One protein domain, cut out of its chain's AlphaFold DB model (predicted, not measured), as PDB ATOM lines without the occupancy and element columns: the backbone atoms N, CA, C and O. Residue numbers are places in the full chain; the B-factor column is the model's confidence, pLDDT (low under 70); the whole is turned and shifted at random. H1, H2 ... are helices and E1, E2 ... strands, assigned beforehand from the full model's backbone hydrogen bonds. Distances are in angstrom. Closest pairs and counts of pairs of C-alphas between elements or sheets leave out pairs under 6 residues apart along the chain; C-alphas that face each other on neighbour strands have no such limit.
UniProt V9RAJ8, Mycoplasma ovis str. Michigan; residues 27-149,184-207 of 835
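This is residues 27 to 149 and 184 to 207 of the 835 residues of a protein of Mycoplasma ovis str. Michigan (UniProt V9RAJ8). A five-stranded sheet, strongly twisted and curled like part of a barrel, has H5 in its hollow side, while H2 and H3 run along its outside, H2 over E1 and E2 and H3 mainly over E3. H1 packs beside edge strand E1 and meets H2 at its end, and the short H4 packs on the early part of H3; this makes three layers, helices on both faces of a sheet, with H1, H2 and H3 on one face and H5 on the other. The printed part has 147 residues, with five named helices and five named strands in the order H1 E1 H2 E2 E3 H3 H4 E4 E5 H5; the sheet is mixed, in the order E1 E2 E3 E4 E5, and the class is mixed, helices and strands. The whole is compact and rounded, with a radius of gyration of the C-alphas of 15.2 A and spans of 41 by 37 by 25 A.

Begin with the sheet's longest strand, E2, residues 65 to 74: find C-alpha 65 at (275.469, 349.083, 177.582) and go 27.6 A to C-alpha 74 at (287.798, 325.320, 184.113). E1 is residues 40 to 46, 19.9 A long; E3 is residues 78 to 84, 18.9 A; E4 is residues 110 to 117, 19.7 A; E5 is residues 130 to 132, 6.6 A. Of the helices, H1 is residues 27 to 35, 12.0 A, and begins at C-alpha 27, (285.924, 355.295, 185.279). H2 is residues 52 to 61, 14.2 A; H3 is residues 87 to 99, 18.1 A; H4 is residues 104 to 109, 10.1 A. H5 is residues 194 to 206, 18.5 A, and ends at C-alpha 206, (274.065, 340.000, 170.955).

Start at edge strand E1, parallel to E2 at 26 degrees, where N 43 and O 67 are 2.9 A apart, within hydrogen-bond range. E2 and E3 form a hairpin, antiparallel at 155 degrees, with N 70 and O 82 at 2.8 A. E3 and E4 are antiparallel at 164 degrees, with N 81 and O 113 at 2.9 A. E4 and edge strand E5 are parallel at 41 degrees, with N 114 and O 130 at 2.8 A. E1, H2 and E2 are a strand-helix-strand unit, two parallel neighbour strands with a helix between, and its crossover is right-handed. H2 lies over E1 and E2 at a height over the sheet of 8.9 A, along the strands; its closest C-alphas to E2 are those of His 56 and Pro 66, 5.4 A. H1 is on the sheet, its closest C-alphas to E1 being those of Ser 33 and Ser 41, 5.7 A. H1 and H2 only just touch, only at their ends, with 3 pairs of C-alphas within 8 A, the closest Ala 30 and Ala 59 at 6.0 A. H3, at a height of 9.7 A, lies over E3 and, only just, over E2, on which 3 of its C-alphas fall. H3 touches H4 with residues 88 to 92 alone, the C-alphas of Gly 89 and Asn 109 being closest at 4.5 A; they run opposite ways at a steep tilt of 50 degrees. H4 only grazes the sheet, with residues 106 to 109. H5 is on the sheet at a height of 8.2 A, over none of its strands; the C-alphas of His 40 in E1 and Leu 204 are 6.9 A apart, its closest to E1. H5 is apart from H1, H2, H3 and H4. In H1, H2 and H5 every O i to N i+4 pair is within hydrogen-bond range; H3 has 8 of 9, and H4 has 0 of 2 but 3 of 3 O i to N i+3 pairs.

Look at Gln 99 and Asn 191 for the two C-alphas farthest apart, 43.4 A. Residues 150 to 183 are not printed, and C-alphas 149 and 184 are 5.6 A apart across the cut, in the link from E5 to H5. The link from E4 to E5, 12 residues, is long. Residues 133 to 149 hold no named element, but 139 to 140 pair, parallel, with 131 to 132 of E5. The mean pLDDT of the printed part is 88.8; residues 187 to 192 are under 70.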
ATOM      1  N   ASP A  27     286.096 353.984 185.915       93.31
ATOM      2  CA  ASP A  27     285.924 355.295 185.279       93.31
ATOM      3  C   ASP A  27     286.714 355.404 183.973       93.31
ATOM      4  O   ASP A  27     286.177 355.862 182.965       93.31
ATOM      5  N   GLU A  28     287.956 354.919 183.949       94.75
ATOM      6  CA  GLU A  28     288.774 354.886 182.733       94.75
ATOM      7  C   GLU A  28     288.225 353.908 181.688       94.75
ATOM      8  O   GLU A  28     288.248 354.225 180.499       94.75
ATOM      9  N   ILE A  29     287.667 352.763 182.107       95.69
ATOM     10  CA  ILE A  29     287.006 351.813 181.191       95.69
ATOM     11  C   ILE A  29     285.789 352.473 180.523       95.69
ATOM     12  O   ILE A  29     285.654 352.442 179.298       95.69
ATOM     13  N   ALA A  30     284.910 353.111 181.304       95.06
ATOM     14  CA  ALA A  30     283.758 353.830 180.758       95.06
ATOM     15  C   ALA A  30     284.190 355.026 179.885       95.06
ATOM     16  O   ALA A  30     283.639 355.238 178.803       95.06
ATOM     17  N   GLY A  31     285.211 355.769 180.322       94.62
ATOM     18  CA  GLY A  31     285.795 356.887 179.585       94.62
ATOM     19  C   GLY A  31     286.345 356.470 178.221       94.62
ATOM     20  O   GLY A  31     286.050 357.127 177.223       94.62
ATOM     21  N   PHE A  32     287.058 355.342 178.146       93.69
ATOM     22  CA  PHE A  32     287.548 354.778 176.886       93.69
ATOM     23  C   PHE A  32     286.408 354.528 175.890       93.69
ATOM     24  O   PHE A  32     286.503 354.942 174.728       93.69
ATOM     25  N   SER A  33     285.315 353.917 176.351       94.50
ATOM     26  CA  SER A  33     284.127 353.654 175.532       94.50
ATOM     27  C   SER A  33     283.486 354.951 175.023       94.50
ATOM     28  O   SER A  33     283.176 355.065 173.836       94.50
ATOM     29  N   LEU A  34     283.356 355.970 175.881       93.25
ATOM     30  CA  LEU A  34     282.800 357.278 175.508       93.25
ATOM     31  C   LEU A  34     283.668 358.015 174.484       93.25
ATOM     32  O   LEU A  34     283.160 358.470 173.457       93.25
ATOM     33  N   THR A  35     284.980 358.104 174.727       92.12
ATOM     34  CA  THR A  35     285.923 358.781 173.822       92.12
ATOM     35  C   THR A  35     285.914 358.152 172.428       92.12
ATOM     36  O   THR A  35     285.990 358.868 171.430       92.12
ATOM     37  N   ASN A  36     285.752 356.827 172.341       90.06
ATOM     38  CA  ASN A  36     285.706 356.095 171.073       90.06
ATOM     39  C   ASN A  36     284.284 355.888 170.519       90.06
ATOM     40  O   ASN A  36     284.116 355.183 169.521       90.06
ATOM     41  N   LYS A  37     283.260 356.521 171.114       91.88
ATOM     42  CA  LYS A  37     281.850 356.443 170.682       91.88
ATOM     43  C   LYS A  37     281.313 355.008 170.612       91.88
ATOM     44  O   LYS A  37     280.537 354.662 169.718       91.88
ATOM     45  N   HIS A  38     281.747 354.155 171.532       92.69
ATOM     46  CA  HIS A  38     281.227 352.798 171.662       92.69
ATOM     47  C   HIS A  38     279.836 352.823 172.290       92.69
ATOM     48  O   HIS A  38     279.548 353.639 173.160       92.69
ATOM     49  N   LYS A  39     278.972 351.899 171.859       93.94
ATOM     50  CA  LYS A  39     277.674 351.661 172.508       93.94
ATOM     51  C   LYS A  39     277.821 350.776 173.750       93.94
ATOM     52  O   LYS A  39     277.101 350.952 174.726       93.94
ATOM     53  N   HIS A  40     278.741 349.819 173.691       95.75
ATOM     54  CA  HIS A  40     278.999 348.829 174.731       95.75
ATOM     55  C   HIS A  40     280.287 349.164 175.470       95.75
ATOM     56  O   HIS A  40     281.260 349.577 174.844       95.75
ATOM     57  N   SER A  41     280.294 348.940 176.780       95.94
ATOM     58  CA  SER A  41     281.475 349.067 177.628       95.94
ATOM     59  C   SER A  41     281.683 347.750 178.356       95.94
ATOM     60  O   SER A  41     280.758 347.261 179.005       95.94
ATOM     61  N   VAL A  42     282.868 347.161 178.220       95.19
ATOM     62  CA  VAL A  42     283.141 345.800 178.695       95.19
ATOM     63  C   VAL A  42     284.007 345.840 179.943       95.19
ATOM     64  O   VAL A  42     284.995 346.569 179.997       95.19
ATOM     65  N   PHE A  43     283.635 345.032 180.927       93.19
ATOM     66  CA  PHE A  43     284.317 344.898 182.203       93.19
ATOM     67  C   PHE A  43     284.566 343.429 182.504       93.19
ATOM     68  O   PHE A  43     283.633 342.623 182.432       93.19
ATOM     69  N   SER A  44     285.811 343.093 182.848       95.50
ATOM     70  CA  SER A  44     286.202 341.717 183.117       95.50
ATOM     71  C   SER A  44     286.467 341.423 184.585       95.50
ATOM     72  O   SER A  44     287.156 342.184 185.264       95.50
ATOM     73  N   GLU A  45     285.976 340.267 185.033       92.81
ATOM     74  CA  GLU A  45     286.259 339.687 186.351       92.81
ATOM     75  C   GLU A  45     286.876 338.297 186.216       92.81
ATOM     76  O   GLU A  45     286.824 337.698 185.144       92.81
ATOM     77  N   SER A  46     287.465 337.788 187.296       91.38
ATOM     78  CA  SER A  46     288.157 336.499 187.319       91.38
ATOM     79  C   SER A  46     287.471 335.549 188.297       91.38
ATOM     80  O   SER A  46     287.347 335.882 189.475       91.38
ATOM     81  N   GLN A  47     287.058 334.371 187.817       88.69
ATOM     82  CA  GLN A  47     286.378 333.272 188.533       88.69
ATOM     83  C   GLN A  47     285.004 333.600 189.145       88.69
ATOM     84  O   GLN A  47     284.073 332.805 189.027       88.69
ATOM     85  N   HIS A  48     284.853 334.775 189.755       87.56
ATOM     86  CA  HIS A  48     283.673 335.246 190.471       87.56
ATOM     87  C   HIS A  48     283.238 336.625 189.961       87.56
ATOM     88  O   HIS A  48     284.047 337.397 189.454       87.56
ATOM     89  N   ILE A  49     281.952 336.947 190.125       87.81
ATOM     90  CA  ILE A  49     281.357 338.226 189.705       87.81
ATOM     91  C   ILE A  49     281.170 339.097 190.953       87.81
ATOM     92  O   ILE A  49     280.139 339.013 191.617       87.81
ATOM     93  N   LYS A  50     282.185 339.881 191.316       87.50
ATOM     94  CA  LYS A  50     282.255 340.649 192.568       87.50
ATOM     95  C   LYS A  50     281.922 342.131 192.361       87.50
ATOM     96  O   LYS A  50     281.221 342.736 193.161       87.50
ATOM     97  N   HIS A  51     282.419 342.748 191.297       88.62
ATOM     98  CA  HIS A  51     282.449 344.207 191.132       88.62
ATOM     99  C   HIS A  51     281.644 344.717 189.935       88.62
ATOM    100  O   HIS A  51     281.522 345.932 189.741       88.62
ATOM    101  N   PHE A  52     281.043 343.814 189.161       89.25
ATOM    102  CA  PHE A  52     280.165 344.174 188.056       89.25
ATOM    103  C   PHE A  52     279.015 345.134 188.433       89.25
ATOM    104  O   PHE A  52     278.783 346.068 187.665       89.25
ATOM    105  N   PRO A  53     278.346 345.021 189.605       86.62
ATOM    106  CA  PRO A  53     277.388 346.024 190.088       86.62
ATOM    107  C   PRO A  53     277.882 347.479 190.030       86.62
ATOM    108  O   PRO A  53     277.160 348.371 189.572       86.62
ATOM    109  N   SER A  54     279.126 347.727 190.457       88.00
ATOM    110  CA  SER A  54     279.732 349.064 190.466       88.00
ATOM    111  C   SER A  54     279.926 349.594 189.050       88.00
ATOM    112  O   SER A  54     279.564 350.735 188.748       88.00
ATOM    113  N   PHE A  55     280.454 348.745 188.167       91.50
ATOM    114  CA  PHE A  55     280.661 349.089 186.766       91.50
ATOM    115  C   PHE A  55     279.338 349.308 186.024       91.50
ATOM    116  O   PHE A  55     279.205 350.282 185.284       91.50
ATOM    117  N   HIS A  56     278.341 348.453 186.257       90.62
ATOM    118  CA  HIS A  56     277.018 348.563 185.648       90.62
ATOM    119  C   HIS A  56     276.362 349.906 185.992       90.62
ATOM    120  O   HIS A  56     275.938 350.625 185.082       90.62
ATOM    121  N   SER A  57     276.381 350.316 187.268       88.06
ATOM    122  CA  SER A  57     275.849 351.623 187.686       88.06
ATOM    123  C   SER A  57     276.526 352.789 186.967       88.06
ATOM    124  O   SER A  57     275.864 353.738 186.534       88.06
ATOM    125  N   LEU A  58     277.852 352.733 186.836       90.69
ATOM    126  CA  LEU A  58     278.644 353.773 186.190       90.69
ATOM    127  C   LEU A  58     278.393 353.839 184.677       90.69
ATOM    128  O   LEU A  58     278.154 354.923 184.140       90.69
ATOM    129  N   ALA A  59     278.424 352.697 183.990       92.38
ATOM    130  CA  ALA A  59     278.184 352.610 182.553       92.38
ATOM    131  C   ALA A  59     276.761 353.069 182.200       92.38
ATOM    132  O   ALA A  59     276.584 353.894 181.301       92.38
ATOM    133  N   SER A  60     275.766 352.633 182.978       89.62
ATOM    134  CA  SER A  60     274.362 353.010 182.791       89.62
ATOM    135  C   SER A  60     274.140 354.519 182.928       89.62
ATOM    136  O   SER A  60     273.454 355.115 182.103       89.62
ATOM    137  N   LYS A  61     274.784 355.179 183.905       88.94
ATOM    138  CA  LYS A  61     274.737 356.652 184.060       88.94
ATOM    139  C   LYS A  61     275.298 357.410 182.856       88.94
ATOM    140  O   LYS A  61     274.939 358.565 182.651       88.94
ATOM    141  N   ASN A  62     276.171 356.772 182.083       91.06
ATOM    142  CA  ASN A  62     276.782 357.326 180.880       91.06
ATOM    143  C   ASN A  62     276.092 356.852 179.586       91.06
ATOM    144  O   ASN A  62     276.639 357.045 178.504       91.06
ATOM    145  N   ASN A  63     274.898 356.246 179.678       92.44
ATOM    146  CA  ASN A  63     274.140 355.697 178.544       92.44
ATOM    147  C   ASN A  63     274.902 354.628 177.730       92.44
ATOM    148  O   ASN A  63     274.665 354.463 176.532       92.44
ATOM    149  N   LEU A  64     275.821 353.902 178.372       94.38
ATOM    150  CA  LEU A  64     276.528 352.762 177.787       94.38
ATOM    151  C   LEU A  64     275.795 351.461 178.132       94.38
ATOM    152  O   LEU A  64     275.206 351.346 179.206       94.38
ATOM    153  N   ILE A  65     275.881 350.456 177.260       94.44
ATOM    154  CA  ILE A  65     275.469 349.083 177.582       94.44
ATOM    155  C   ILE A  65     276.617 348.412 178.355       94.44
ATOM    156  O   ILE A  65     277.670 348.176 177.751       94.44
ATOM    157  N   PRO A  66     276.459 348.112 179.658       93.88
ATOM    158  CA  PRO A  66     277.469 347.380 180.411       93.88
ATOM    159  C   PRO A  66     277.504 345.919 179.965       93.88
ATOM    160  O   PRO A  66     276.470 345.260 179.907       93.88
ATOM    161  N   VAL A  67     278.699 345.409 179.684       94.62
ATOM    162  CA  VAL A  67     278.930 344.013 179.298       94.62
ATOM    163  C   VAL A  67     279.886 343.382 180.301       94.62
ATOM    164  O   VAL A  67     281.003 343.867 180.483       94.62
ATOM    165  N   LEU A  68     279.446 342.305 180.949       94.50
ATOM    166  CA  LEU A  68     280.304 341.487 181.804       94.50
ATOM    167  C   LEU A  68     281.114 340.518 180.939       94.50
ATOM    168  O   LEU A  68     280.575 339.905 180.022       94.50
ATOM    169  N   SER A  69     282.384 340.330 181.265       95.69
ATOM    170  CA  SER A  69     283.239 339.303 180.676       95.69
ATOM    171  C   SER A  69     283.951 338.533 181.786       95.69
ATOM    172  O   SER A  69     284.863 339.043 182.427       95.69
ATOM    173  N   LEU A  70     283.509 337.314 182.077       95.50
ATOM    174  CA  LEU A  70     284.096 336.505 183.140       95.50
ATOM    175  C   LEU A  70     285.247 335.666 182.582       95.50
ATOM    176  O   LEU A  70     285.016 334.743 181.803       95.50
ATOM    177  N   HIS A  71     286.470 335.965 183.006       95.81
ATOM    178  CA  HIS A  71     287.619 335.089 182.827       95.81
ATOM    179  C   HIS A  71     287.515 333.919 183.806       95.81
ATOM    180  O   HIS A  71     287.540 334.107 185.022       95.81
ATOM    181  N   TYR A  72     287.360 332.711 183.275       93.25
ATOM    182  CA  TYR A  72     287.122 331.505 184.055       93.25
ATOM    183  C   TYR A  72     288.131 330.422 183.683       93.25
ATOM    184  O   TYR A  72     288.392 330.186 182.502       93.25
ATOM    185  N   ILE A  73     288.672 329.747 184.698       91.88
ATOM    186  CA  ILE A  73     289.618 328.644 184.521       91.88
ATOM    187  C   ILE A  73     288.877 327.369 184.904       91.88
ATOM    188  O   ILE A  73     288.620 327.107 186.078       91.88
ATOM    189  N   TRP A  74     288.509 326.574 183.907       87.94
ATOM    190  CA  TRP A  74     287.798 325.320 184.113       87.94
ATOM    191  C   TRP A  74     288.781 324.193 184.432       87.94
ATOM    192  O   TRP A  74     289.758 324.002 183.707       87.94
ATOM    193  N   ASN A  75     288.520 323.462 185.524       84.62
ATOM    194  CA  ASN A  75     289.300 322.311 186.004       84.62
ATOM    195  C   ASN A  75     290.822 322.536 186.081       84.62
ATOM    196  O   ASN A  75     291.594 321.591 185.937       84.62
ATOM    197  N   ASN A  76     291.264 323.781 186.297       84.19
ATOM    198  CA  ASN A  76     292.681 324.170 186.258       84.19
ATOM    199  C   ASN A  76     293.394 323.792 184.941       84.19
ATOM    200  O   ASN A  76     294.617 323.675 184.918       84.19
ATOM    201  N   SER A  77     292.643 323.572 183.857       85.56
ATOM    202  CA  SER A  77     293.157 323.013 182.601       85.56
ATOM    203  C   SER A  77     292.814 323.839 181.366       85.56
ATOM    204  O   SER A  77     293.439 323.645 180.323       85.56
ATOM    205  N   SER A  78     291.810 324.720 181.441       90.50
ATOM    206  CA  SER A  78     291.373 325.510 180.289       90.50
ATOM    207  C   SER A  78     290.851 326.889 180.658       90.50
ATOM    208  O   SER A  78     290.085 327.048 181.607       90.50
ATOM    209  N   GLU A  79     291.271 327.880 179.880       94.56
ATOM    210  CA  GLU A  79     290.961 329.292 180.069       94.56
ATOM    211  C   GLU A  79     289.877 329.747 179.095       94.56
ATOM    212  O   GLU A  79     289.972 329.548 177.877       94.56
ATOM    213  N   TRP A  80     288.855 330.403 179.639       95.12
ATOM    214  CA  TRP A  80     287.681 330.839 178.897       95.12
ATOM    215  C   TRP A  80     287.283 332.264 179.272       95.12
ATOM    216  O   TRP A  80     287.387 332.662 180.430       95.12
ATOM    217  N   LEU A  81     286.750 333.015 178.306       96.94
ATOM    218  CA  LEU A  81     285.923 334.193 178.580       96.94
ATOM    219  C   LEU A  81     284.457 333.839 178.361       96.94
ATOM    220  O   LEU A  81     284.065 333.403 177.275       96.94
ATOM    221  N   LEU A  82     283.654 334.061 179.395       96.19
ATOM    222  CA  LEU A  82     282.216 333.834 179.405       96.19
ATOM    223  C   LEU A  82     281.499 335.184 179.471       96.19
ATOM    224  O   LEU A  82     281.655 335.938 180.431       96.19
ATOM    225  N   ILE A  83     280.714 335.503 178.443       96.81
ATOM    226  CA  ILE A  83     280.037 336.800 178.305       96.81
ATOM    227  C   ILE A  83     278.524 336.558 178.241       96.81
ATOM    228  O   ILE A  83     278.041 336.000 177.250       96.81
ATOM    229  N   PRO A  84     277.741 336.957 179.257       94.12
ATOM    230  CA  PRO A  84     276.296 336.809 179.209       94.12
ATOM    231  C   PRO A  84     275.683 337.780 178.192       94.12
ATOM    232  O   PRO A  84     275.915 338.987 178.228       94.12
ATOM    233  N   LYS A  85     274.861 337.251 177.287       93.75
ATOM    234  CA  LYS A  85     274.181 338.021 176.233       93.75
ATOM    235  C   LYS A  85     273.074 338.908 176.795       93.75
ATOM    236  O   LYS A  85     272.842 339.998 176.300       93.75
ATOM    237  N   ASN A  86     272.384 338.446 177.828       89.56
ATOM    238  CA  ASN A  86     271.210 339.102 178.396       89.56
ATOM    239  C   ASN A  86     271.117 338.812 179.902       89.56
ATOM    240  O   ASN A  86     271.944 338.088 180.464       89.56
ATOM    241  N   PHE A  87     270.095 339.359 180.566       86.12
ATOM    242  CA  PHE A  87     269.920 339.172 182.009       86.12
ATOM    243  C   PHE A  87     269.726 337.703 182.404       86.12
ATOM    244  O   PHE A  87     270.223 337.292 183.447       86.12
ATOM    245  N   LYS A  88     269.071 336.881 181.569       87.00
ATOM    246  CA  LYS A  88     268.953 335.437 181.827       87.00
ATOM    247  C   LYS A  88     270.339 334.785 181.875       87.00
ATOM    248  O   LYS A  88     270.650 334.135 182.866       87.00
ATOM    249  N   GLY A  89     271.180 335.042 180.872       90.06
ATOM    250  CA  GLY A  89     272.563 334.557 180.839       90.06
ATOM    251  C   GLY A  89     273.398 335.052 182.019       90.06
ATOM    252  O   GLY A  89     274.190 334.288 182.560       90.06
ATOM    253  N   TYR A  90     273.195 336.298 182.460       88.12
ATOM    254  CA  TYR A  90     273.865 336.835 183.646       88.12
ATOM    255  C   TYR A  90     273.484 336.052 184.909       88.12
ATOM    256  O   TYR A  90     274.373 335.597 185.622       88.12
ATOM    257  N   LYS A  91     272.184 335.817 185.150       84.25
ATOM    258  CA  LYS A  91     271.721 335.018 186.297       84.25
ATOM    259  C   LYS A  91     272.280 333.595 186.258       84.25
ATOM    260  O   LYS A  91     272.771 333.117 187.274       84.25
ATOM    261  N   SER A  92     272.242 332.941 185.096       87.38
ATOM    262  CA  SER A  92     272.803 331.597 184.936       87.38
ATOM    263  C   SER A  92     274.311 331.595 185.199       87.38
ATOM    264  O   SER A  92     274.807 330.722 185.901       87.38
ATOM    265  N   LEU A  93     275.049 332.605 184.728       88.62
ATOM    266  CA  LEU A  93     276.482 332.706 184.996       88.62
ATOM    267  C   LEU A  93     276.780 332.927 186.491       88.62
ATOM    268  O   LEU A  93     277.694 332.299 187.015       88.62
ATOM    269  N   VAL A  94     275.992 333.748 187.195       82.81
ATOM    270  CA  VAL A  94     276.091 333.912 188.659       82.81
ATOM    271  C   VAL A  94     275.800 332.594 189.386       82.81
ATOM    272  O   VAL A  94     276.548 332.221 190.287       82.81
ATOM    273  N   SER A  95     274.762 331.851 188.992       81.69
ATOM    274  CA  SER A  95     274.488 330.526 189.567       81.69
ATOM    275  C   SER A  95     275.631 329.545 189.301       81.69
ATOM    276  O   SER A  95     276.034 328.811 190.202       81.69
ATOM    277  N   PHE A  96     276.204 329.572 188.094       85.81
ATOM    278  CA  PHE A  96     277.325 328.717 187.709       85.81
ATOM    279  C   PHE A  96     278.570 328.959 188.571       85.81
ATOM    280  O   PHE A  96     279.201 327.991 188.993       85.81
ATOM    281  N   THR A  97     278.907 330.212 188.903       84.06
ATOM    282  CA  THR A  97     280.082 330.495 189.751       84.06
ATOM    283  C   THR A  97     279.941 329.977 191.186       84.06
ATOM    284  O   THR A  97     280.960 329.766 191.839       84.06
ATOM    285  N   HIS A  98     278.717 329.716 191.661       77.12
ATOM    286  CA  HIS A  98     278.456 329.177 193.002       77.12
ATOM    287  C   HIS A  98     278.218 327.659 192.992       77.12
ATOM    288  O   HIS A  98     278.838 326.921 193.751       77.12
ATOM    289  N   GLN A  99     277.324 327.180 192.123       76.62
ATOM    290  CA  GLN A  99     276.849 325.788 192.111       76.62
ATOM    291  C   GLN A  99     277.621 324.894 191.134       76.62
ATOM    292  O   GLN A  99     277.468 323.676 191.170       76.62
ATOM    293  N   ARG A 100     278.439 325.480 190.244       78.00
ATOM    294  CA  ARG A 100     279.169 324.794 189.157       78.00
ATOM    295  C   ARG A 100     278.283 323.996 188.197       78.00
ATOM    296  O   ARG A 100     278.779 323.164 187.443       78.00
ATOM    297  N   HIS A 101     276.983 324.276 188.193       75.44
ATOM    298  CA  HIS A 101     276.002 323.613 187.348       75.44
ATOM    299  C   HIS A 101     274.940 324.615 186.897       75.44
ATOM    300  O   HIS A 101     274.420 325.376 187.712       75.44
ATOM    301  N   ILE A 102     274.614 324.591 185.605       81.31
ATOM    302  CA  ILE A 102     273.439 325.241 185.017       81.31
ATOM    303  C   ILE A 102     272.898 324.375 183.882       81.31
ATOM    304  O   ILE A 102     273.645 323.599 183.286       81.31
ATOM    305  N   GLU A 103     271.610 324.526 183.580       81.62
ATOM    306  CA  GLU A 103     270.943 323.765 182.524       81.62
ATOM    307  C   GLU A 103     271.614 323.978 181.153       81.62
ATOM    308  O   GLU A 103     271.961 325.115 180.812       81.62
ATOM    309  N   PRO A 104     271.754 322.936 180.309       81.38
ATOM    310  CA  PRO A 104     272.389 323.049 178.993       81.38
ATOM    311  C   PRO A 104     271.831 324.181 178.113       81.38
ATOM    312  O   PRO A 104     272.591 324.871 177.431       81.38
ATOM    313  N   SER A 105     270.517 324.426 178.169       83.62
ATOM    314  CA  SER A 105     269.848 325.508 177.430       83.62
ATOM    315  C   SER A 105     270.252 326.911 177.889       83.62
ATOM    316  O   SER A 105     270.142 327.878 177.138       83.62
ATOM    317  N   ASP A 106     270.707 327.067 179.131       86.94
ATOM    318  CA  ASP A 106     271.078 328.378 179.662       86.94
ATOM    319  C   ASP A 106     272.424 328.859 179.120       86.94
ATOM    320  O   ASP A 106     272.612 330.067 178.928       86.94
ATOM    321  N   TRP A 107     273.312 327.930 178.755       90.62
ATOM    322  CA  TRP A 107     274.569 328.241 178.078       90.62
ATOM    323  C   TRP A 107     274.369 328.931 176.723       90.62
ATOM    324  O   TRP A 107     275.261 329.650 176.275       90.62
ATOM    325  N   GLU A 108     273.207 328.804 176.075       90.38
ATOM    326  CA  GLU A 108     272.897 329.539 174.838       90.38
ATOM    327  C   GLU A 108     272.872 331.060 175.052       90.38
ATOM    328  O   GLU A 108     273.180 331.834 174.138       90.38
ATOM    329  N   ASN A 109     272.572 331.500 176.277       91.81
ATOM    330  CA  ASN A 109     272.568 332.907 176.671       91.81
ATOM    331  C   ASN A 109     273.963 333.418 177.059       91.81
ATOM    332  O   ASN A 109     274.095 334.568 177.472       91.81
ATOM    333  N   ILE A 110     275.005 332.594 176.921       94.56
ATOM    334  CA  ILE A 110     276.386 332.915 177.281       94.56
ATOM    335  C   ILE A 110     277.268 332.691 176.048       94.56
ATOM    336  O   ILE A 110     277.283 331.617 175.446       94.56
ATOM    337  N   VAL A 111     277.996 333.724 175.635       96.19
ATOM    338  CA  VAL A 111     279.069 333.610 174.642       96.19
ATOM    339  C   VAL A 111     280.288 333.003 175.323       96.19
ATOM    340  O   VAL A 111     280.662 333.445 176.407       96.19
ATOM    341  N   LYS A 112     280.917 332.023 174.670       95.81
ATOM    342  CA  LYS A 112     282.148 331.386 175.137       95.81
ATOM    343  C   LYS A 112     283.278 331.695 174.171       95.81
ATOM    344  O   LYS A 112     283.115 331.549 172.956       95.81
ATOM    345  N   ILE A 113     284.410 332.114 174.713       96.62
ATOM    346  CA  ILE A 113     285.634 332.352 173.955       96.62
ATOM    347  C   ILE A 113     286.731 331.519 174.600       96.62
ATOM    348  O   ILE A 113     287.070 331.739 175.760       96.62
ATOM    349  N   PHE A 114     287.258 330.562 173.851       95.81
ATOM    350  CA  PHE A 114     288.377 329.736 174.271       95.81
ATOM    351  C   PHE A 114     289.676 330.530 174.138       95.81
ATOM    352  O   PHE A 114     289.971 331.031 173.050       95.81
ATOM    353  N   ILE A 115     290.432 330.649 175.232       95.00
ATOM    354  CA  ILE A 115     291.741 331.310 175.243       95.00
ATOM    355  C   ILE A 115     292.848 330.275 175.044       95.00
ATOM    356  O   ILE A 115     293.619 330.378 174.090       95.00
ATOM    357  N   SER A 116     292.938 329.293 175.942       92.31
ATOM    358  CA  SER A 116     294.031 328.320 175.968       92.31
ATOM    359  C   SER A 116     293.660 327.060 176.771       92.31
ATOM    360  O   SER A 116     292.697 327.061 177.540       92.31
ATOM    361  N   GLY A 117     294.412 325.964 176.598       90.00
ATOM    362  CA  GLY A 117     294.278 324.740 177.402       90.00
ATOM    363  C   GLY A 117     293.539 323.576 176.727       90.00
ATOM    364  O   GLY A 117     293.620 323.398 175.513       90.00
ATOM    365  N   GLN A 118     292.871 322.729 177.515       82.56
ATOM    366  CA  GLN A 118     292.180 321.521 177.026       82.56
ATOM    367  C   GLN A 118     290.674 321.739 176.813       82.56
ATOM    368  O   GLN A 118     290.010 322.382 177.613       82.56
ATOM    369  N   THR A 119     290.093 321.146 175.770       77.31
ATOM    370  CA  THR A 119     288.659 321.301 175.435       77.31
ATOM    371  C   THR A 119     287.802 320.083 175.798       77.31
ATOM    372  O   THR A 119     286.677 319.949 175.324       77.31
ATOM    373  N   GLN A 120     288.315 319.172 176.627       77.75
ATOM    374  CA  GLN A 120     287.590 317.968 177.044       77.75
ATOM    375  C   GLN A 120     286.709 318.251 178.272       77.75
ATOM    376  O   GLN A 120     287.094 319.017 179.153       77.75
ATOM    377  N   HIS A 121     285.542 317.599 178.347       77.88
ATOM    378  CA  HIS A 121     284.613 317.678 179.488       77.88
ATOM    379  C   HIS A 121     284.141 319.105 179.826       77.88
ATOM    380  O   HIS A 121     284.139 319.519 180.988       77.88
ATOM    381  N   LEU A 122     283.755 319.869 178.801       81.31
ATOM    382  CA  LEU A 122     283.235 321.227 178.965       81.31
ATOM    383  C   LEU A 122     281.789 321.212 179.488       81.31
ATOM    384  O   LEU A 122     280.990 320.385 179.043       81.31
ATOM    385  N   PRO A 123     281.406 322.160 180.363       77.38
ATOM    386  CA  PRO A 123     280.073 322.178 180.965       77.38
ATOM    387  C   PRO A 123     278.960 322.585 179.983       77.38
ATOM    388  O   PRO A 123     277.787 322.364 180.265       77.38
ATOM    389  N   TRP A 124     279.309 323.151 178.823       84.19
ATOM    390  CA  TRP A 124     278.376 323.489 177.739       84.19
ATOM    391  C   TRP A 124     278.367 322.471 176.584       84.19
ATOM    392  O   TRP A 124     277.733 322.733 175.561       84.19
ATOM    393  N   GLY A 125     279.047 321.325 176.721       81.50
ATOM    394  CA  GLY A 125     279.069 320.265 175.704       81.50
ATOM    395  C   GLY A 125     279.556 320.743 174.328       81.50
ATOM    396  O   GLY A 125     280.484 321.546 174.242       81.50
ATOM    397  N   ASP A 126     278.894 320.282 173.261       78.81
ATOM    398  CA  ASP A 126     279.255 320.548 171.854       78.81
ATOM    399  C   ASP A 126     278.786 321.921 171.321       78.81
ATOM    400  O   ASP A 126     278.774 322.166 170.114       78.81
ATOM    401  N   GLN A 127     278.358 322.835 172.197       83.06
ATOM    402  CA  GLN A 127     277.893 324.159 171.777       83.06
ATOM    403  C   GLN A 127     279.018 325.003 171.151       83.06
ATOM    404  O   GLN A 127     280.158 324.990 171.612       83.06
ATOM    405  N   GLU A 128     278.671 325.809 170.140       86.44
ATOM    406  CA  GLU A 128     279.624 326.681 169.441       86.44
ATOM    407  C   GLU A 128     280.339 327.670 170.381       86.44
ATOM    408  O   GLU A 128     279.732 328.293 171.263       86.44
ATOM    409  N   TYR A 129     281.633 327.874 170.123       93.44
ATOM    410  CA  TYR A 129     282.484 328.841 170.811       93.44
ATOM    411  C   TYR A 129     283.445 329.548 169.842       93.44
ATOM    412  O   TYR A 129     283.702 329.092 168.723       93.44
ATOM    413  N   TYR A 130     283.968 330.694 170.277       96.19
ATOM    414  CA  TYR A 130     284.968 331.472 169.541       96.19
ATOM    415  C   TYR A 130     286.388 331.098 169.970       96.19
ATOM    416  O   TYR A 130     286.605 330.702 171.113       96.19
ATOM    417  N   LEU A 131     287.362 331.274 169.076       95.06
ATOM    418  CA  LEU A 131     288.778 331.009 169.340       95.06
ATOM    419  C   LEU A 131     289.556 332.322 169.469       95.06
ATOM    420  O   LEU A 131     289.573 333.128 168.533       95.06
ATOM    421  N   ALA A 132     290.219 332.537 170.603       94.69
ATOM    422  CA  ALA A 132     291.086 333.693 170.794       94.69
ATOM    423  C   ALA A 132     292.279 333.649 169.824       94.69
ATOM    424  O   ALA A 132     292.959 332.634 169.701       94.69
ATOM    425  N   ASN A 133     292.536 334.768 169.147       92.38
ATOM    426  CA  ASN A 133     293.707 335.017 168.300       92.38
ATOM    427  C   ASN A 133     293.961 333.947 167.216       92.38
ATOM    428  O   ASN A 133     295.100 333.719 166.820       92.38
ATOM    429  N   SER A 134     292.899 333.298 166.728       91.38
ATOM    430  CA  SER A 134     292.952 332.286 165.666       91.38
ATOM    431  C   SER A 134     292.536 332.865 164.313       91.38
ATOM    432  O   SER A 134     291.596 333.653 164.240       91.38
ATOM    433  N   ASP A 135     293.167 332.427 163.224       87.88
ATOM    434  CA  ASP A 135     292.790 332.827 161.858       87.88
ATOM    435  C   ASP A 135     291.560 332.078 161.306       87.88
ATOM    436  O   ASP A 135     291.082 332.387 160.213       87.88
ATOM    437  N   LEU A 136     291.005 331.125 162.063       91.38
ATOM    438  CA  LEU A 136     289.794 330.388 161.692       91.38
ATOM    439  C   LEU A 136     288.550 331.295 161.622       91.38
ATOM    440  O   LEU A 136     288.536 332.436 162.096       91.38
ATOM    441  N   GLU A 137     287.458 330.799 161.028       91.31
ATOM    442  CA  GLU A 137     286.253 331.614 160.807       91.31
ATOM    443  C   GLU A 137     285.623 332.120 162.121       91.31
ATOM    444  O   GLU A 137     285.154 333.263 162.190       91.31
ATOM    445  N   ASN A 138     285.657 331.301 163.174       92.94
ATOM    446  CA  ASN A 138     285.217 331.631 164.533       92.94
ATOM    447  C   ASN A 138     286.317 332.308 165.382       92.94
ATOM    448  O   ASN A 138     286.176 332.421 166.600       92.94
ATOM    449  N   GLY A 139     287.401 332.774 164.760       93.94
ATOM    450  CA  GLY A 139     288.478 333.504 165.417       93.94
ATOM    451  C   GLY A 139     288.083 334.912 165.873       93.94
ATOM    452  O   GLY A 139     287.303 335.603 165.206       93.94
ATOM    453  N   ILE A 140     288.633 335.368 166.996       93.19
ATOM    454  CA  ILE A 140     288.459 336.729 167.517       93.19
ATOM    455  C   ILE A 140     289.725 337.213 168.223       93.19
ATOM    456  O   ILE A 140     290.357 336.461 168.956       93.19
ATOM    457  N   TYR A 141     290.081 338.484 168.039       91.19
ATOM    458  CA  TYR A 141     291.199 339.082 168.765       91.19
ATOM    459  C   TYR A 141     290.858 339.265 170.245       91.19
ATOM    460  O   TYR A 141     289.874 339.933 170.574       91.19
ATOM    461  N   ILE A 142     291.690 338.708 171.122       93.06
ATOM    462  CA  ILE A 142     291.586 338.839 172.574       93.06
ATOM    463  C   ILE A 142     292.963 339.184 173.129       93.06
ATOM    464  O   ILE A 142     293.933 338.454 172.935       93.06
ATOM    465  N   ARG A 143     293.020 340.278 173.883       91.88
ATOM    466  CA  ARG A 143     294.164 340.645 174.712       91.88
ATOM    467  C   ARG A 143     293.649 341.056 176.073       91.88
ATOM    468  O   ARG A 143     292.707 341.841 176.157       91.88
ATOM    469  N   GLU A 144     294.292 340.564 177.117       94.19
ATOM    470  CA  GLU A 144     294.062 341.048 178.467       94.19
ATOM    471  C   GLU A 144     294.613 342.472 178.622       94.19
ATOM    472  O   GLU A 144     295.772 342.741 178.310       94.19
ATOM    473  N   ASN A 145     293.781 343.402 179.088       95.44
ATOM    474  CA  ASN A 145     294.178 344.788 179.330       95.44
ATOM    475  C   ASN A 145     294.245 345.041 180.844       95.44
ATOM    476  O   ASN A 145     293.234 344.899 181.536       95.44
ATOM    477  N   LEU A 146     295.434 345.405 181.333       95.06
ATOM    478  CA  LEU A 146     295.792 345.488 182.759       95.06
ATOM    479  C   LEU A 146     296.148 346.910 183.214       95.06
ATOM    480  O   LEU A 146     296.149 347.211 184.405       95.06
ATOM    481  N   PHE A 147     296.466 347.797 182.274       94.75
ATOM    482  CA  PHE A 147     296.794 349.196 182.545       94.75
ATOM    483  C   PHE A 147     296.370 350.098 181.372       94.75
ATOM    484  O   PHE A 147     296.061 349.620 180.281       94.75
ATOM    485  N   LEU A 148     296.247 351.411 181.591       93.00
ATOM    486  CA  LEU A 148     295.579 352.292 180.623       93.00
ATOM    487  C   LEU A 148     296.455 352.569 179.391       93.00
ATOM    488  O   LEU A 148     296.009 352.403 178.253       93.00
ATOM    489  N   ASN A 149     297.708 352.965 179.619       93.00
ATOM    490  CA  ASN A 149     298.681 353.317 178.587       93.00
ATOM    491  C   ASN A 149     299.975 352.529 178.763       93.00
ATOM    492  O   ASN A 149     300.335 352.150 179.869       93.00
ATOM    493  N   ILE A 184     294.650 351.554 175.755       89.06
ATOM    494  CA  ILE A 184     294.689 352.610 174.731       89.06
ATOM    495  C   ILE A 184     295.691 352.236 173.625       89.06
ATOM    496  O   ILE A 184     296.669 352.938 173.380       89.06
ATOM    497  N   GLN A 185     295.401 351.194 172.846       83.50
ATOM    498  CA  GLN A 185     296.248 350.726 171.737       83.50
ATOM    499  C   GLN A 185     295.512 350.724 170.379       83.50
ATOM    500  O   GLN A 185     294.287 350.709 170.319       83.50
ATOM    501  N   GLU A 186     296.255 350.822 169.271       74.12
ATOM    502  CA  GLU A 186     295.759 350.407 167.951       74.12
ATOM    503  C   GLU A 186     296.012 348.903 167.796       74.12
ATOM    504  O   GLU A 186     297.152 348.476 167.628       74.12
ATOM    505  N   ASP A 187     294.964 348.095 167.950       64.88
ATOM    506  CA  ASP A 187     295.142 346.653 168.149       64.88
ATOM    507  C   ASP A 187     295.383 345.879 166.857       64.88
ATOM    508  O   ASP A 187     296.146 344.919 166.860       64.88
ATOM    509  N   TYR A 188     294.763 346.288 165.748       66.19
ATOM    510  CA  TYR A 188     294.961 345.646 164.449       66.19
ATOM    511  C   TYR A 188     294.387 346.476 163.290       66.19
ATOM    512  O   TYR A 188     293.525 347.341 163.465       66.19
ATOM    513  N   SER A 189     294.849 346.179 162.071       59.28
ATOM    514  CA  SER A 189     294.324 346.767 160.836       59.28
ATOM    515  C   SER A 189     293.045 346.036 160.396       59.28
ATOM    516  O   SER A 189     293.091 344.827 160.160       59.28
ATOM    517  N   PRO A 190     291.906 346.732 160.199       57.34
ATOM    518  CA  PRO A 190     290.656 346.123 159.723       57.34
ATOM    519  C   PRO A 190     290.772 345.398 158.371       57.34
ATOM    520  O   PRO A 190     289.866 344.663 157.978       57.34
ATOM    521  N   ASN A 191     291.863 345.627 157.632       58.88
ATOM    522  CA  ASN A 191     292.078 345.058 156.308       58.88
ATOM    523  C   ASN A 191     292.660 343.636 156.333       58.88
ATOM    524  O   ASN A 191     292.419 342.910 155.372       58.88
ATOM    525  N   THR A 192     293.369 343.229 157.393       64.25
ATOM    526  CA  THR A 192     294.025 341.908 157.485       64.25
ATOM    527  C   THR A 192     293.180 340.850 158.200       64.25
ATOM    528  O   THR A 192     293.168 339.711 157.754       64.25
ATOM    529  N   HIS A 193     292.396 341.212 159.225       76.00
ATOM    530  CA  HIS A 193     291.620 340.248 160.031       76.00
ATOM    531  C   HIS A 193     290.126 340.609 160.100       76.00
ATOM    532  O   HIS A 193     289.574 340.980 161.139       76.00
ATOM    533  N   ARG A 194     289.443 340.546 158.947       82.81
ATOM    534  CA  ARG A 194     288.015 340.914 158.832       82.81
ATOM    535  C   ARG A 194     287.089 340.013 159.660       82.81
ATOM    536  O   ARG A 194     286.075 340.496 160.168       82.81
ATOM    537  N   ASN A 195     287.422 338.728 159.789       87.62
ATOM    538  CA  ASN A 195     286.698 337.754 160.614       87.62
ATOM    539  C   ASN A 195     286.655 338.184 162.089       87.62
ATOM    540  O   ASN A 195     285.574 338.177 162.677       87.62
ATOM    541  N   TRP A 196     287.774 338.660 162.646       90.56
ATOM    542  CA  TRP A 196     287.850 339.104 164.042       90.56
ATOM    543  C   TRP A 196     286.912 340.278 164.325       90.56
ATOM    544  O   TRP A 196     286.124 340.222 165.270       90.56
ATOM    545  N   VAL A 197     286.922 341.306 163.467       88.38
ATOM    546  CA  VAL A 197     286.003 342.458 163.587       88.38
ATOM    547  C   VAL A 197     284.553 342.004 163.493       88.38
ATOM    548  O   VAL A 197     283.711 342.425 164.288       88.38
ATOM    549  N   ARG A 198     284.244 341.151 162.510       91.12
ATOM    550  CA  ARG A 198     282.888 340.639 162.290       91.12
ATOM    551  C   ARG A 198     282.375 339.910 163.531       91.12
ATOM    552  O   ARG A 198     281.252 340.174 163.960       91.12
ATOM    553  N   ASN A 199     283.194 339.034 164.107       94.62
ATOM    554  CA  ASN A 199     282.841 338.241 165.281       94.62
ATOM    555  C   ASN A 199     282.703 339.110 166.537       94.62
ATOM    556  O   ASN A 199     281.702 338.982 167.237       94.62
ATOM    557  N   LEU A 200     283.610 340.068 166.758       93.62
ATOM    558  CA  LEU A 200     283.492 341.060 167.834       93.62
ATOM    559  C   LEU A 200     282.164 341.823 167.752       93.62
ATOM    560  O   LEU A 200     281.413 341.891 168.724       93.62
ATOM    561  N   LEU A 201     281.833 342.361 166.574       92.50
ATOM    562  CA  LEU A 201     280.578 343.083 166.371       92.50
ATOM    563  C   LEU A 201     279.352 342.172 166.529       92.50
ATOM    564  O   LEU A 201     278.325 342.644 167.010       92.50
ATOM    565  N   LYS A 202     279.439 340.890 166.144       95.19
ATOM    566  CA  LYS A 202     278.370 339.896 166.359       95.19
ATOM    567  C   LYS A 202     278.131 339.667 167.855       95.19
ATOM    568  O   LYS A 202     276.983 339.733 168.286       95.19
ATOM    569  N   ILE A 203     279.195 339.477 168.638       96.12
ATOM    570  CA  ILE A 203     279.122 339.302 170.097       96.12
ATOM    571  C   ILE A 203     278.505 340.537 170.752       96.12
ATOM    572  O   ILE A 203     277.499 340.417 171.449       96.12
ATOM    573  N   LEU A 204     279.031 341.732 170.469       95.06
ATOM    574  CA  LEU A 204     278.520 342.970 171.063       95.06
ATOM    575  C   LEU A 204     277.058 343.227 170.683       95.06
ATOM    576  O   LEU A 204     276.260 343.586 171.539       95.06
ATOM    577  N   LYS A 205     276.660 342.982 169.428       94.88
ATOM    578  CA  LYS A 205     275.249 343.095 169.015       94.88
ATOM    579  C   LYS A 205     274.327 342.131 169.759       94.88
ATOM    580  O   LYS A 205     273.168 342.476 169.954       94.88
ATOM    581  N   SER A 206     274.826 340.959 170.148       94.75
ATOM    582  CA  SER A 206     274.065 340.000 170.955       94.75
ATOM    583  C   SER A 206     273.995 340.366 172.440       94.75
ATOM    584  O   SER A 206     273.183 339.788 173.149       94.75
ATOM    585  N   CYS A 207     274.829 341.303 172.907       94.38
ATOM    586  CA  CYS A 207     274.818 341.774 174.287       94.38
ATOM    587  C   CYS A 207     273.766 342.876 174.461       94.38
ATOM    588  O   CYS A 207     273.915 344.003 173.968       94.38
TER     589      CYS A 207